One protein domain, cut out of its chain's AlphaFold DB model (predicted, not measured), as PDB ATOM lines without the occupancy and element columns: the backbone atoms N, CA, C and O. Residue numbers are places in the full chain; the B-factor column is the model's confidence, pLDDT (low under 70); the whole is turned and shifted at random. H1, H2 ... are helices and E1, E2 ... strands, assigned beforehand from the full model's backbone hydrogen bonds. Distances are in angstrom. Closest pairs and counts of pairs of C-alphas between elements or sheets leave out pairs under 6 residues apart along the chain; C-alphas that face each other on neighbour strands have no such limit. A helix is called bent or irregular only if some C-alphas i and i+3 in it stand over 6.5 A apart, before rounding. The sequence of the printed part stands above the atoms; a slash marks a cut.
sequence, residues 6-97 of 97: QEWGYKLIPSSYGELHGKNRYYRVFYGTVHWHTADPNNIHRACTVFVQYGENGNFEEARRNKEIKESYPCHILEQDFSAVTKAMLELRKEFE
ATOM      1  N   GLN A   6       9.113 -12.815  33.514       91.00
ATOM      2  CA  GLN A   6       9.323 -11.564  34.245       91.00
ATOM      3  C   GLN A   6      10.729 -11.035  33.981       91.00
ATOM      4  O   GLN A   6      11.696 -11.629  34.450       91.00
ATOM      5  N   GLU A   7      10.819  -9.900  33.288       92.62
ATOM      6  CA  GLU A   7      12.073  -9.209  32.989       92.62
ATOM      7  C   GLU A   7      12.538  -8.311  34.132       92.62
ATOM      8  O   GLU A   7      11.815  -7.411  34.555       92.62
ATOM      9  N   TRP A   8      13.753  -8.567  34.622       94.88
ATOM     10  CA  TRP A   8      14.437  -7.717  35.599       94.88
ATOM     11  C   TRP A   8      15.464  -6.813  34.921       94.88
ATOM     12  O   TRP A   8      15.604  -5.654  35.296       94.88
ATOM     13  N   GLY A   9      16.129  -7.328  33.884       95.81
ATOM     14  CA  GLY A   9      17.042  -6.565  33.042       95.81
ATOM     15  C   GLY A   9      17.144  -7.143  31.638       95.81
ATOM     16  O   GLY A   9      16.864  -8.326  31.412       95.81
ATOM     17  N   TYR A  10      17.546  -6.300  30.688       97.88
ATOM     18  CA  TYR A  10      17.726  -6.700  29.298       97.88
ATOM     19  C   TYR A  10      18.863  -5.951  28.608       97.88
ATOM     20  O   TYR A  10      19.284  -4.874  29.025       97.88
ATOM     21  N   LYS A  11      19.322  -6.524  27.496       98.19
ATOM     22  CA  LYS A  11      20.192  -5.886  26.507       98.19
ATOM     23  C   LYS A  11      19.643  -6.174  25.113       98.19
ATOM     24  O   LYS A  11      19.252  -7.305  24.824       98.19
ATOM     25  N   LEU A  12      19.623  -5.157  24.253       97.62
ATOM     26  CA  LEU A  12      19.350  -5.318  22.826       97.62
ATOM     27  C   LEU A  12      20.674  -5.370  22.079       97.62
ATOM     28  O   LEU A  12      21.432  -4.403  22.080       97.62
ATOM     29  N   ILE A  13      20.944  -6.507  21.451       97.75
ATOM     30  CA  ILE A  13      22.126  -6.702  20.620       97.75
ATOM     31  C   ILE A  13      21.662  -6.686  19.166       97.75
ATOM     32  O   ILE A  13      20.815  -7.511  18.818       97.75
ATOM     33  N   PRO A  14      22.141  -5.762  18.318       96.38
ATOM     34  CA  PRO A  14      21.764  -5.766  16.911       96.38
ATOM     35  C   PRO A  14      22.194  -7.089  16.281       96.38
ATOM     36  O   PRO A  14      23.298  -7.573  16.533       96.38
ATOM     37  N   SER A  15      21.314  -7.691  15.486       96.38
ATOM     38  CA  SER A  15      21.721  -8.818  14.656       96.38
ATOM     39  C   SER A  15      22.499  -8.310  13.456       96.38
ATOM     40  O   SER A  15      22.124  -7.306  12.852       96.38
ATOM     41  N   SER A  16      23.538  -9.043  13.062       94.38
ATOM     42  CA  SER A  16      24.244  -8.784  11.805       94.38
ATOM     43  C   SER A  16      23.337  -8.913  10.574       94.38
ATOM     44  O   SER A  16      23.702  -8.440   9.501       94.38
ATOM     45  N   TYR A  17      22.166  -9.556  10.701       88.31
ATOM     46  CA  TYR A  17      21.212  -9.715   9.609       88.31
ATOM     47  C   TYR A  17      19.760  -9.527  10.037       88.31
ATOM     48  O   TYR A  17      19.302  -9.994  11.082       88.31
ATOM     49  N   GLY A  18      18.988  -9.013   9.086       77.50
ATOM     50  CA  GLY A  18      17.541  -9.088   9.106       77.50
ATOM     51  C   GLY A  18      16.895  -7.771   9.490       77.50
ATOM     52  O   GLY A  18      17.110  -7.221  10.564       77.50
ATOM     53  N   GLU A  19      16.004  -7.340   8.616       84.69
ATOM     54  CA  GLU A  19      14.982  -6.350   8.906       84.69
ATOM     55  C   GLU A  19      13.621  -6.994   8.652       84.69
ATOM     56  O   GLU A  19      13.491  -7.929   7.855       84.69
ATOM     57  N   LEU A  20      12.588  -6.503   9.328       79.62
ATOM     58  CA  LEU A  20      11.207  -6.826   8.993       79.62
ATOM     59  C   LEU A  20      10.409  -5.533   8.946       79.62
ATOM     60  O   LEU A  20      10.312  -4.824   9.946       79.62
ATOM     61  N   HIS A  21       9.841  -5.234   7.779       84.94
ATOM     62  CA  HIS A  21       9.073  -4.008   7.539       84.94
ATOM     63  C   HIS A  21       9.857  -2.727   7.903       84.94
ATOM     64  O   HIS A  21       9.315  -1.829   8.543       84.94
ATOM     65  N   GLY A  22      11.146  -2.671   7.545       87.50
ATOM     66  CA  GLY A  22      12.027  -1.527   7.819       87.50
ATOM     67  C   GLY A  22      12.445  -1.371   9.285       87.50
ATOM     68  O   GLY A  22      13.012  -0.347   9.655       87.50
ATOM     69  N   LYS A  23      12.151  -2.359  10.143       90.31
ATOM     70  CA  LYS A  23      12.660  -2.413  11.516       90.31
ATOM     71  C   LYS A  23      13.818  -3.397  11.612       90.31
ATOM     72  O   LYS A  23      13.656  -4.573  11.275       90.31
ATOM     73  N   ASN A  24      14.934  -2.926  12.162       94.38
ATOM     74  CA  ASN A  24      16.095  -3.748  12.488       94.38
ATOM     75  C   ASN A  24      15.738  -4.884  13.446       94.38
ATOM     76  O   ASN A  24      14.895  -4.733  14.339       94.38
ATOM     77  N   ARG A  25      16.403  -6.022  13.253       95.62
ATOM     78  CA  ARG A  25      16.330  -7.179  14.136       95.62
ATOM     79  C   ARG A  25      17.380  -7.081  15.240       95.62
ATOM     80  O   ARG A  25      18.556  -6.845  14.979       95.62
ATOM     81  N   TYR A  26      16.958  -7.375  16.459       97.25
ATOM     82  CA  TYR A  26      17.806  -7.458  17.641       97.25
ATOM     83  C   TYR A  26      17.627  -8.810  18.325       97.25
ATOM     84  O   TYR A  26      16.543  -9.402  18.301       97.25
ATOM     85  N   TYR A  27      18.676  -9.262  18.996       97.69
ATOM     86  CA  TYR A  27      18.577 -10.219  20.086       97.69
ATOM     87  C   TYR A  27      18.235  -9.445  21.354       97.69
ATOM     88  O   TYR A  27      19.047  -8.662  21.851       97.69
ATOM     89  N   ARG A  28      17.038  -9.666  21.892       97.56
ATOM     90  CA  ARG A  28      16.708  -9.241  23.250       97.56
ATOM     91  C   ARG A  28      17.210 -10.307  24.206       97.56
ATOM     92  O   ARG A  28      16.572 -11.345  24.360       97.56
ATOM     93  N   VAL A  29      18.350 -10.043  24.832       98.00
ATOM     94  CA  VAL A  29      18.869 -10.856  25.931       98.00
ATOM     95  C   VAL A  29      18.205 -10.363  27.205       98.00
ATOM     96  O   VAL A  29      18.395  -9.212  27.580       98.00
ATOM     97  N   PHE A  30      17.404 -11.208  27.836       94.50
ATOM     98  CA  PHE A  30      16.612 -10.911  29.026       94.50
ATOM     99  C   PHE A  30      17.115 -11.769  30.195       94.50
ATOM    100  O   PHE A  30      17.388 -12.957  30.018       94.50
ATOM    101  N   TYR A  31      17.212 -11.180  31.389       96.56
ATOM    102  CA  TYR A  31      17.396 -11.902  32.647       96.56
ATOM    103  C   TYR A  31      16.229 -11.699  33.615       96.56
ATOM    104  O   TYR A  31      15.755 -10.577  33.820       96.56
ATOM    105  N   GLY A  32      15.769 -12.796  34.213       94.12
ATOM    106  CA  GLY A  32      14.717 -12.815  35.228       94.12
ATOM    107  C   GLY A  32      14.084 -14.193  35.331       94.12
ATOM    108  O   GLY A  32      14.827 -15.171  35.373       94.12
ATOM    109  N   THR A  33      12.753 -14.299  35.405       91.69
ATOM    110  CA  THR A  33      12.088 -15.603  35.601       91.69
ATOM    111  C   THR A  33      11.330 -16.107  34.382       91.69
ATOM    112  O   THR A  33      10.723 -15.326  33.648       91.69
ATOM    113  N   VAL A  34      11.359 -17.427  34.188       88.75
ATOM    114  CA  VAL A  34      10.650 -18.156  33.130       88.75
ATOM    115  C   VAL A  34       9.828 -19.305  33.701       88.75
ATOM    116  O   VAL A  34      10.165 -19.862  34.748       88.75
ATOM    117  N   HIS A  35       8.774 -19.685  32.978       86.00
ATOM    118  CA  HIS A  35       7.955 -20.863  33.261       86.00
ATOM    119  C   HIS A  35       8.313 -22.011  32.299       86.00
ATOM    120  O   HIS A  35       8.025 -21.907  31.111       86.00
ATOM    121  N   TRP A  36       8.998 -23.067  32.769       74.06
ATOM    122  CA  TRP A  36       9.609 -24.086  31.879       74.06
ATOM    123  C   TRP A  36       8.630 -25.203  31.461       74.06
ATOM    124  O   TRP A  36       8.658 -25.655  30.319       74.06
ATOM    125  N   HIS A  37       7.745 -25.657  32.353       68.56
ATOM    126  CA  HIS A  37       6.704 -26.647  32.040       68.56
ATOM    127  C   HIS A  37       5.594 -26.598  33.102       68.56
ATOM    128  O   HIS A  37       5.619 -25.724  33.952       68.56
ATOM    129  N   THR A  38       4.599 -27.488  33.054       61.31
ATOM    130  CA  THR A  38       3.579 -27.673  34.110       61.31
ATOM    131  C   THR A  38       3.872 -28.850  35.044       61.31
ATOM    132  O   THR A  38       3.240 -28.967  36.089       61.31
ATOM    133  N   ALA A  39       4.815 -29.721  34.672       64.50
ATOM    134  CA  ALA A  39       5.147 -30.956  35.395       64.50
ATOM    135  C   ALA A  39       6.246 -30.779  36.461       64.50
ATOM    136  O   ALA A  39       6.603 -31.747  37.127       64.50
ATOM    137  N   ASP A  40       6.786 -29.570  36.617       66.06
ATOM    138  CA  ASP A  40       7.783 -29.243  37.631       66.06
ATOM    139  C   ASP A  40       7.068 -28.669  38.878       66.06
ATOM    140  O   ASP A  40       6.287 -27.722  38.783       66.06
ATOM    141  N   PRO A  41       7.262 -29.215  40.088       61.25
ATOM    142  CA  PRO A  41       6.648 -28.664  41.298       61.25
ATOM    143  C   PRO A  41       6.963 -27.172  41.500       61.25
ATOM    144  O   PRO A  41       6.133 -26.433  42.030       61.25
ATOM    145  N   ASN A  42       8.128 -26.727  41.013       67.56
ATOM    146  CA  ASN A  42       8.588 -25.344  41.042       67.56
ATOM    147  C   ASN A  42       8.774 -24.833  39.613       67.56
ATOM    148  O   ASN A  42       9.875 -24.512  39.189       67.56
ATOM    149  N   ASN A  43       7.683 -24.737  38.855       80.69
ATOM    150  CA  ASN A  43       7.717 -24.357  37.442       80.69
ATOM    151  C   ASN A  43       8.313 -22.955  37.132       80.69
ATOM    152  O   ASN A  43       8.324 -22.580  35.965       80.69
ATOM    153  N   ILE A  44       8.756 -22.162  38.118       86.94
ATOM    154  CA  ILE A  44       9.347 -20.826  37.926       86.94
ATOM    155  C   ILE A  44      10.849 -20.888  38.203       86.94
ATOM    156  O   ILE A  44      11.263 -21.149  39.331       86.94
ATOM    157  N   HIS A  45      11.655 -20.549  37.198       88.19
ATOM    158  CA  HIS A  45      13.116 -20.609  37.269       88.19
ATOM    159  C   HIS A  45      13.755 -19.285  36.876       88.19
ATOM    160  O   HIS A  45      13.251 -18.591  35.996       88.19
ATOM    161  N   ARG A  46      14.889 -18.946  37.497       91.88
ATOM    162  CA  ARG A  46      15.742 -17.841  37.034       91.88
ATOM    163  C   ARG A  46      16.472 -18.266  35.760       91.88
ATOM    164  O   ARG A  46      17.048 -19.350  35.734       91.88
ATOM    165  N   ALA A  47      16.480 -17.425  34.732       92.94
ATOM    166  CA  ALA A  47      17.126 -17.742  33.462       92.94
ATOM    167  C   ALA A  47      17.604 -16.495  32.703       92.94
ATOM    168  O   ALA A  47      16.995 -15.427  32.778       92.94
ATOM    169  N   CYS A  48      18.657 -16.683  31.901       94.81
ATOM    170  CA  CYS A  48      18.926 -15.854  30.727       94.81
ATOM    171  C   CYS A  48      18.093 -16.396  29.563       94.81
ATOM    172  O   CYS A  48      18.247 -17.559  29.194       94.81
ATOM    173  N   THR A  49      17.260 -15.563  28.954       94.00
ATOM    174  CA  THR A  49      16.448 -15.938  27.791       94.00
ATOM    175  C   THR A  49      16.752 -14.999  26.638       94.00
ATOM    176  O   THR A  49      16.984 -13.809  26.849       94.00
ATOM    177  N   VAL A  50      16.737 -15.517  25.412       96.25
ATOM    178  CA  VAL A  50      16.935 -14.698  24.214       96.25
ATOM    179  C   VAL A  50      15.700 -14.761  23.346       96.25
ATOM    180  O   VAL A  50      15.247 -15.841  22.969       96.25
ATOM    181  N   PHE A  51      15.196 -13.587  22.994       95.88
ATOM    182  CA  PHE A  51      14.161 -13.435  21.988       95.88
ATOM    183  C   PHE A  51      14.701 -12.687  20.785       95.88
ATOM    184  O   PHE A  51      15.632 -11.889  20.884       95.88
ATOM    185  N   VAL A  52      14.048 -12.882  19.646       95.94
ATOM    186  CA  VAL A  52      14.167 -11.912  18.567       95.94
ATOM    187  C   VAL A  52      13.207 -10.760  18.831       95.94
ATOM    188  O   VAL A  52      12.032 -10.986  19.129       95.94
ATOM    189  N   GLN A  53      13.704  -9.537  18.676       96.00
ATOM    190  CA  GLN A  53      12.915  -8.317  18.720       96.00
ATOM    191  C   GLN A  53      13.097  -7.511  17.429       96.00
ATOM    192  O   GLN A  53      14.205  -7.416  16.911       96.00
ATOM    193  N   TYR A  54      12.021  -6.915  16.916       95.38
ATOM    194  CA  TYR A  54      12.082  -5.947  15.817       95.38
ATOM    195  C   TYR A  54      11.845  -4.528  16.329       95.38
ATOM    196  O   TYR A  54      10.766  -4.229  16.838       95.38
ATOM    197  N   GLY A  55      12.829  -3.649  16.142       94.00
ATOM    198  CA  GLY A  55      12.847  -2.308  16.729       94.00
ATOM    199  C   GLY A  55      13.430  -2.271  18.145       94.00
ATOM    200  O   GLY A  55      13.728  -3.297  18.757       94.00
ATOM    201  N   GLU A  56      13.592  -1.061  18.673       95.44
ATOM    202  CA  GLU A  56      14.418  -0.787  19.861       95.44
ATOM    203  C   GLU A  56      13.613  -0.540  21.141       95.44
ATOM    204  O   GLU A  56      14.136  -0.002  22.113       95.44
ATOM    205  N   ASN A  57      12.331  -0.915  21.170       96.06
ATOM    206  CA  ASN A  57      11.512  -0.669  22.347       96.06
ATOM    207  C   ASN A  57      12.073  -1.404  23.575       96.06
ATOM    208  O   ASN A  57      12.119  -2.637  23.643       96.06
ATOM    209  N   GLY A  58      12.512  -0.614  24.551       95.12
ATOM    210  CA  GLY A  58      13.090  -1.113  25.783       95.12
ATOM    211  C   GLY A  58      12.068  -1.697  26.751       95.12
ATOM    212  O   GLY A  58      12.398  -2.600  27.517       95.12
ATOM    213  N   ASN A  59      10.819  -1.231  26.705       96.19
ATOM    214  CA  ASN A  59       9.770  -1.688  27.605       96.19
ATOM    215  C   ASN A  59       9.238  -3.054  27.152       96.19
ATOM    216  O   ASN A  59       8.555  -3.156  26.135       96.19
ATOM    217  N   PHE A  60       9.527  -4.103  27.928       93.69
ATOM    218  CA  PHE A  60       9.166  -5.480  27.590       93.69
ATOM    219  C   PHE A  60       7.673  -5.671  27.301       93.69
ATOM    220  O   PHE A  60       7.304  -6.254  26.286       93.69
ATOM    221  N   GLU A  61       6.802  -5.158  28.169       93.50
ATOM    222  CA  GLU A  61       5.352  -5.345  28.046       93.50
ATOM    223  C   GLU A  61       4.777  -4.589  26.846       93.50
ATOM    224  O   GLU A  61       3.855  -5.064  26.183       93.50
ATOM    225  N   GLU A  62       5.324  -3.412  26.547       95.81
ATOM    226  CA  GLU A  62       4.943  -2.645  25.368       95.81
ATOM    227  C   GLU A  62       5.440  -3.301  24.077       95.81
ATOM    228  O   GLU A  62       4.640  -3.524  23.169       95.81
ATOM    229  N   ALA A  63       6.717  -3.684  24.014       94.81
ATOM    230  CA  ALA A  63       7.299  -4.390  22.875       94.81
ATOM    231  C   ALA A  63       6.552  -5.709  22.597       94.81
ATOM    232  O   ALA A  63       6.244  -6.047  21.449       94.81
ATOM    233  N   ARG A  64       6.175  -6.431  23.659       93.12
ATOM    234  CA  ARG A  64       5.344  -7.637  23.592       93.12
ATOM    235  C   ARG A  64       3.949  -7.346  23.040       93.12
ATOM    236  O   ARG A  64       3.517  -8.001  22.092       93.12
ATOM    237  N   ARG A  65       3.252  -6.337  23.579       94.31
ATOM    238  CA  ARG A  65       1.921  -5.911  23.104       94.31
ATOM    239  C   ARG A  65       1.945  -5.485  21.634       94.31
ATOM    240  O   ARG A  65       1.018  -5.804  20.892       94.31
ATOM    241  N   ASN A  66       3.030  -4.845  21.203       93.94
ATOM    242  CA  ASN A  66       3.250  -4.417  19.823       93.94
ATOM    243  C   ASN A  66       3.724  -5.557  18.898       93.94
ATOM    244  O   ASN A  66       3.951  -5.325  17.710       93.94
ATOM    245  N   LYS A  67       3.853  -6.794  19.405       92.69
ATOM    246  CA  LYS A  67       4.341  -7.980  18.672       92.69
ATOM    247  C   LYS A  67       5.748  -7.802  18.086       92.69
ATOM    248  O   LYS A  67       6.094  -8.437  17.079       92.69
ATOM    249  N   GLU A  68       6.547  -6.942  18.713       94.88
ATOM    250  CA  GLU A  68       7.944  -6.692  18.357       94.88
ATOM    251  C   GLU A  68       8.824  -7.846  18.827       94.88
ATOM    252  O   GLU A  68       9.704  -8.268  18.082       94.88
ATOM    253  N   ILE A  69       8.522  -8.407  20.002       94.94
ATOM    254  CA  ILE A  69       9.171  -9.596  20.564       94.94
ATOM    255  C   ILE A  69       8.510 -10.858  20.015       94.94
ATOM    256  O   ILE A  69       7.284 -10.961  19.923       94.94
ATOM    257  N   LYS A  70       9.330 -11.837  19.642       93.38
ATOM    258  CA  LYS A  70       8.872 -13.089  19.055       93.38
ATOM    259  C   LYS A  70       9.067 -14.254  20.018       93.38
ATOM    260  O   LYS A  70      10.170 -14.760  20.174       93.38
ATOM    261  N   GLU A  71       7.967 -14.669  20.639       90.62
ATOM    262  CA  GLU A  71       7.942 -15.733  21.655       90.62
ATOM    263  C   GLU A  71       7.696 -17.135  21.080       90.62
ATOM    264  O   GLU A  71       7.998 -18.127  21.731       90.62
ATOM    265  N   SER A  72       7.130 -17.241  19.873       87.06
ATOM    266  CA  SER A  72       6.641 -18.512  19.320       87.06
ATOM    267  C   SER A  72       7.605 -19.220  18.367       87.06
ATOM    268  O   SER A  72       7.229 -20.227  17.770       87.06
ATOM    269  N   TYR A  73       8.823 -18.711  18.177       82.25
ATOM    270  CA  TYR A  73       9.811 -19.347  17.307       82.25
ATOM    271  C   TYR A  73      11.202 -19.358  17.951       82.25
ATOM    272  O   TYR A  73      11.511 -18.477  18.756       82.25
ATOM    273  N   PRO A  74      12.055 -20.333  17.592       87.81
ATOM    274  CA  PRO A  74      13.399 -20.431  18.147       87.81
ATOM    275  C   PRO A  74      14.264 -19.226  17.763       87.81
ATOM    276  O   PRO A  74      14.455 -18.914  16.585       87.81
ATOM    277  N   CYS A  75      14.833 -18.556  18.760       93.38
ATOM    278  CA  CYS A  75      15.848 -17.542  18.520       93.38
ATOM    279  C   CYS A  75      17.167 -18.228  18.135       93.38
ATOM    280  O   CYS A  75      17.824 -18.841  18.974       93.38
ATOM    281  N   HIS A  76      17.551 -18.132  16.863       93.69
ATOM    282  CA  HIS A  76      18.857 -18.589  16.394       93.69
ATOM    283  C   HIS A  76      19.863 -17.450  16.552       93.69
ATOM    284  O   HIS A  76      19.709 -16.407  15.918       93.69
ATOM    285  N   ILE A  77      20.882 -17.648  17.386       96.00
ATOM    286  CA  ILE A  77      22.004 -16.715  17.509       96.00
ATOM    287  C   ILE A  77      22.978 -17.020  16.374       96.00
ATOM    288  O   ILE A  77      23.464 -18.146  16.268       96.00
ATOM    289  N   LEU A  78      23.235 -16.038  15.510       96.06
ATOM    290  CA  LEU A  78      24.166 -16.208  14.397       96.06
ATOM    291  C   LEU A  78      25.612 -16.260  14.898       96.06
ATOM    292  O   LEU A  78      25.952 -15.628  15.896       96.06
ATOM    293  N   GLU A  79      26.467 -16.987  14.182       97.50
ATOM    294  CA  GLU A  79      27.854 -17.252  14.586       97.50
ATOM    295  C   GLU A  79      28.648 -15.964  14.856       97.50
ATOM    296  O   GLU A  79      29.255 -15.810  15.915       97.50
ATOM    297  N   GLN A  80      28.558 -14.985  13.957       97.56
ATOM    298  CA  GLN A  80      29.219 -13.686  14.090       97.56
ATOM    299  C   GLN A  80      28.670 -12.819  15.236       97.56
ATOM    300  O   GLN A  80      29.381 -11.958  15.750       97.56
ATOM    301  N   ASP A  81      27.431 -13.066  15.673       97.94
ATOM    302  CA  ASP A  81      26.790 -12.334  16.772       97.94
ATOM    303  C   ASP A  81      26.970 -13.051  18.124       97.94
ATOM    304  O   ASP A  81      26.716 -12.476  19.188       97.94
ATOM    305  N   PHE A  82      27.426 -14.309  18.104       97.88
ATOM    306  CA  PHE A  82      27.437 -15.204  19.258       97.88
ATOM    307  C   PHE A  82      28.227 -14.648  20.443       97.88
ATOM    308  O   PHE A  82      27.763 -14.700  21.586       97.88
ATOM    309  N   SER A  83      29.395 -14.059  20.176       98.31
ATOM    310  CA  SER A  83      30.244 -13.451  21.207       98.31
ATOM    311  C   SER A  83      29.544 -12.281  21.907       98.31
ATOM    312  O   SER A  83      29.532 -12.204  23.137       98.31
ATOM    313  N   ALA A  84      28.887 -11.403  21.142       98.38
ATOM    314  CA  ALA A  84      28.184 -10.244  21.687       98.38
ATOM    315  C   ALA A  84      26.968 -10.658  22.530       98.38
ATOM    316  O   ALA A  84      26.776 -10.148  23.635       98.38
ATOM    317  N   VAL A  85      26.186 -11.626  22.044       98.31
ATOM    318  CA  VAL A  85      25.021 -12.152  22.767       98.31
ATOM    319  C   VAL A  85      25.443 -12.865  24.054       98.31
ATOM    320  O   VAL A  85      24.881 -12.599  25.117       98.31
ATOM    321  N   THR A  86      26.475 -13.708  24.002       98.19
ATOM    322  CA  THR A  86      26.976 -14.428  25.186       98.19
ATOM    323  C   THR A  86      27.556 -13.467  26.222       98.19
ATOM    324  O   THR A  86      27.283 -13.599  27.415       98.19
ATOM    325  N   LYS A  87      28.300 -12.443  25.786       98.56
ATOM    326  CA  LYS A  87      28.784 -11.381  26.676       98.56
ATOM    327  C   LYS A  87      27.625 -10.682  27.392       98.56
ATOM    328  O   LYS A  87      27.679 -10.518  28.607       98.56
ATOM    329  N   ALA A  88      26.564 -10.334  26.666       98.44
ATOM    330  CA  ALA A  88      25.380  -9.707  27.244       98.44
ATOM    331  C   ALA A  88      24.693 -10.599  28.294       98.44
ATOM    332  O   ALA A  88      24.280 -10.097  29.338       98.44
ATOM    333  N   MET A  89      24.620 -11.914  28.055       98.25
ATOM    334  CA  MET A  89      24.098 -12.870  29.041       98.25
ATOM    335  C   MET A  89      24.932 -12.884  30.322       98.25
ATOM    336  O   MET A  89      24.371 -12.867  31.413       98.25
ATOM    337  N   LEU A  90      26.261 -12.927  30.198       97.94
ATOM    338  CA  LEU A  90      27.167 -12.965  31.347       97.94
ATOM    339  C   LEU A  90      27.097 -11.674  32.168       97.94
ATOM    340  O   LEU A  90      27.078 -11.731  33.396       97.94
ATOM    341  N   GLU A  91      27.029 -10.522  31.499       98.06
ATOM    342  CA  GLU A  91      26.876  -9.222  32.154       98.06
ATOM    343  C   GLU A  91      25.563  -9.137  32.936       98.06
ATOM    344  O   GLU A  91      25.588  -8.792  34.114       98.06
ATOM    345  N   LEU A  92      24.438  -9.511  32.315       97.56
ATOM    346  CA  LEU A  92      23.134  -9.498  32.983       97.56
ATOM    347  C   LEU A  92      23.079 -10.498  34.140       97.56
ATOM    348  O   LEU A  92      22.603 -10.163  35.218       97.56
ATOM    349  N   ARG A  93      23.600 -11.714  33.958       96.44
ATOM    350  CA  ARG A  93      23.666 -12.702  35.038       96.44
ATOM    351  C   ARG A  93      24.397 -12.132  36.255       96.44
ATOM    352  O   ARG A  93      23.863 -12.213  37.352       96.44
ATOM    353  N   LYS A  94      25.566 -11.519  36.045       97.19
ATOM    354  CA  LYS A  94      26.377 -10.916  37.113       97.19
ATOM    355  C   LYS A  94      25.677  -9.744  37.810       97.19
ATOM    356  O   LYS A  94      25.914  -9.526  38.989       97.19
ATOM    357  N   GLU A  95      24.867  -8.971  37.092       96.56
ATOM    358  CA  GLU A  95      24.144  -7.818  37.649       96.56
ATOM    359  C   GLU A  95      23.054  -8.225  38.651       96.56
ATOM    360  O   GLU A  95      22.768  -7.484  39.587       96.56
ATOM    361  N   PHE A  96      22.464  -9.406  38.467       92.25
ATOM    362  CA  PHE A  96      21.316  -9.866  39.249       92.25
ATOM    363  C   PHE A  96      21.604 -11.116  40.101       92.25
ATOM    364  O   PHE A  96      20.680 -11.629  40.735       92.25
ATOM    365  N   GLU A  97      22.826 -11.655  40.087       83.12
ATOM    366  CA  GLU A  97      23.328 -12.665  41.042       83.12
ATOM    367  C   GLU A  97      23.655 -12.046  42.403       83.12
ATOM    368  O   GLU A  97      23.169 -12.631  43.398       83.12
TER     369      GLU A  97
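AT A GLANCE: This is residues 6 to 97 of the 97 residues of an uncharacterized protein of Ornithinibacillus sp (UniProt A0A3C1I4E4). Three long, bending strands make a twisted sheet, with the long helix H2 over one face, slantwise to the strands, and the short helix H1 on the opposite face, beside the strands. Residues 37 to 42, between E2 and E3, stick out from the body. The printed part has 92 residues, with three named strands and two named helices in the order E1, E2, E3, H1, H2; the class is mixed, helices and strands. The sheet, in the order E1 - E2 - E3, is a meander, each strand the antiparallel neighbour of the one before. The whole is compact, with a radius of gyration of the C-alphas of 13.4 A, yet elongated, spanning 43 by 28 by 21 A.

HOW THE PARTS SIT: Inner strand E2, residues 23 to 35, forms hairpins with edge strands E1, residues 6 to 20, and E3, residues 44 to 54. Within hydrogen-bond range are N 11 and O 29 of E1 and E2, 2.8 A, and N 28 and O 51 of E2 and E3, 2.8 A. H2, residues 79 to 96, is on the sheet at a height of 7.9 A, over E1 and E2, at 40 degrees to E2 on the local plane; the closest C-alphas of H2 and E2 are those of Leu 92 and Tyr 31, 6.2 A. H1, residues 60 to 65, is on the opposite face at a height of 5.6 A, over none of the strands; its Phe 60 and Glu 7 of E1 have the closest C-alphas of the two, 7.2 A. Every O i to N i+4 pair of H1 is within hydrogen-bond range, and 12 of 14 in H2.

IN THESE COORDINATES: E1 begins at C-alpha 6 (9.323, -11.564, 34.245), bends by 108 degrees at residue 17 and measures 25.8 A. E2, 28.9 A, bends by 89 degrees at residue 32, and E3, 26.8 A, by 73 degrees at residue 47. H1 measures 8.5 A. H2, 26.6 A, ends at C-alpha 96 (21.316, -9.866, 39.249) and is irregular, with C-alphas 80 and 83 7.2 A apart.

THE WHOLE: The C-alphas farthest apart, of Gly 22 and Pro 41, are 43.4 A apart. The printed part has no cut. The link from H1 to H2, residues 66 to 78, is long. Residues 37 to 42 have pLDDT under 70.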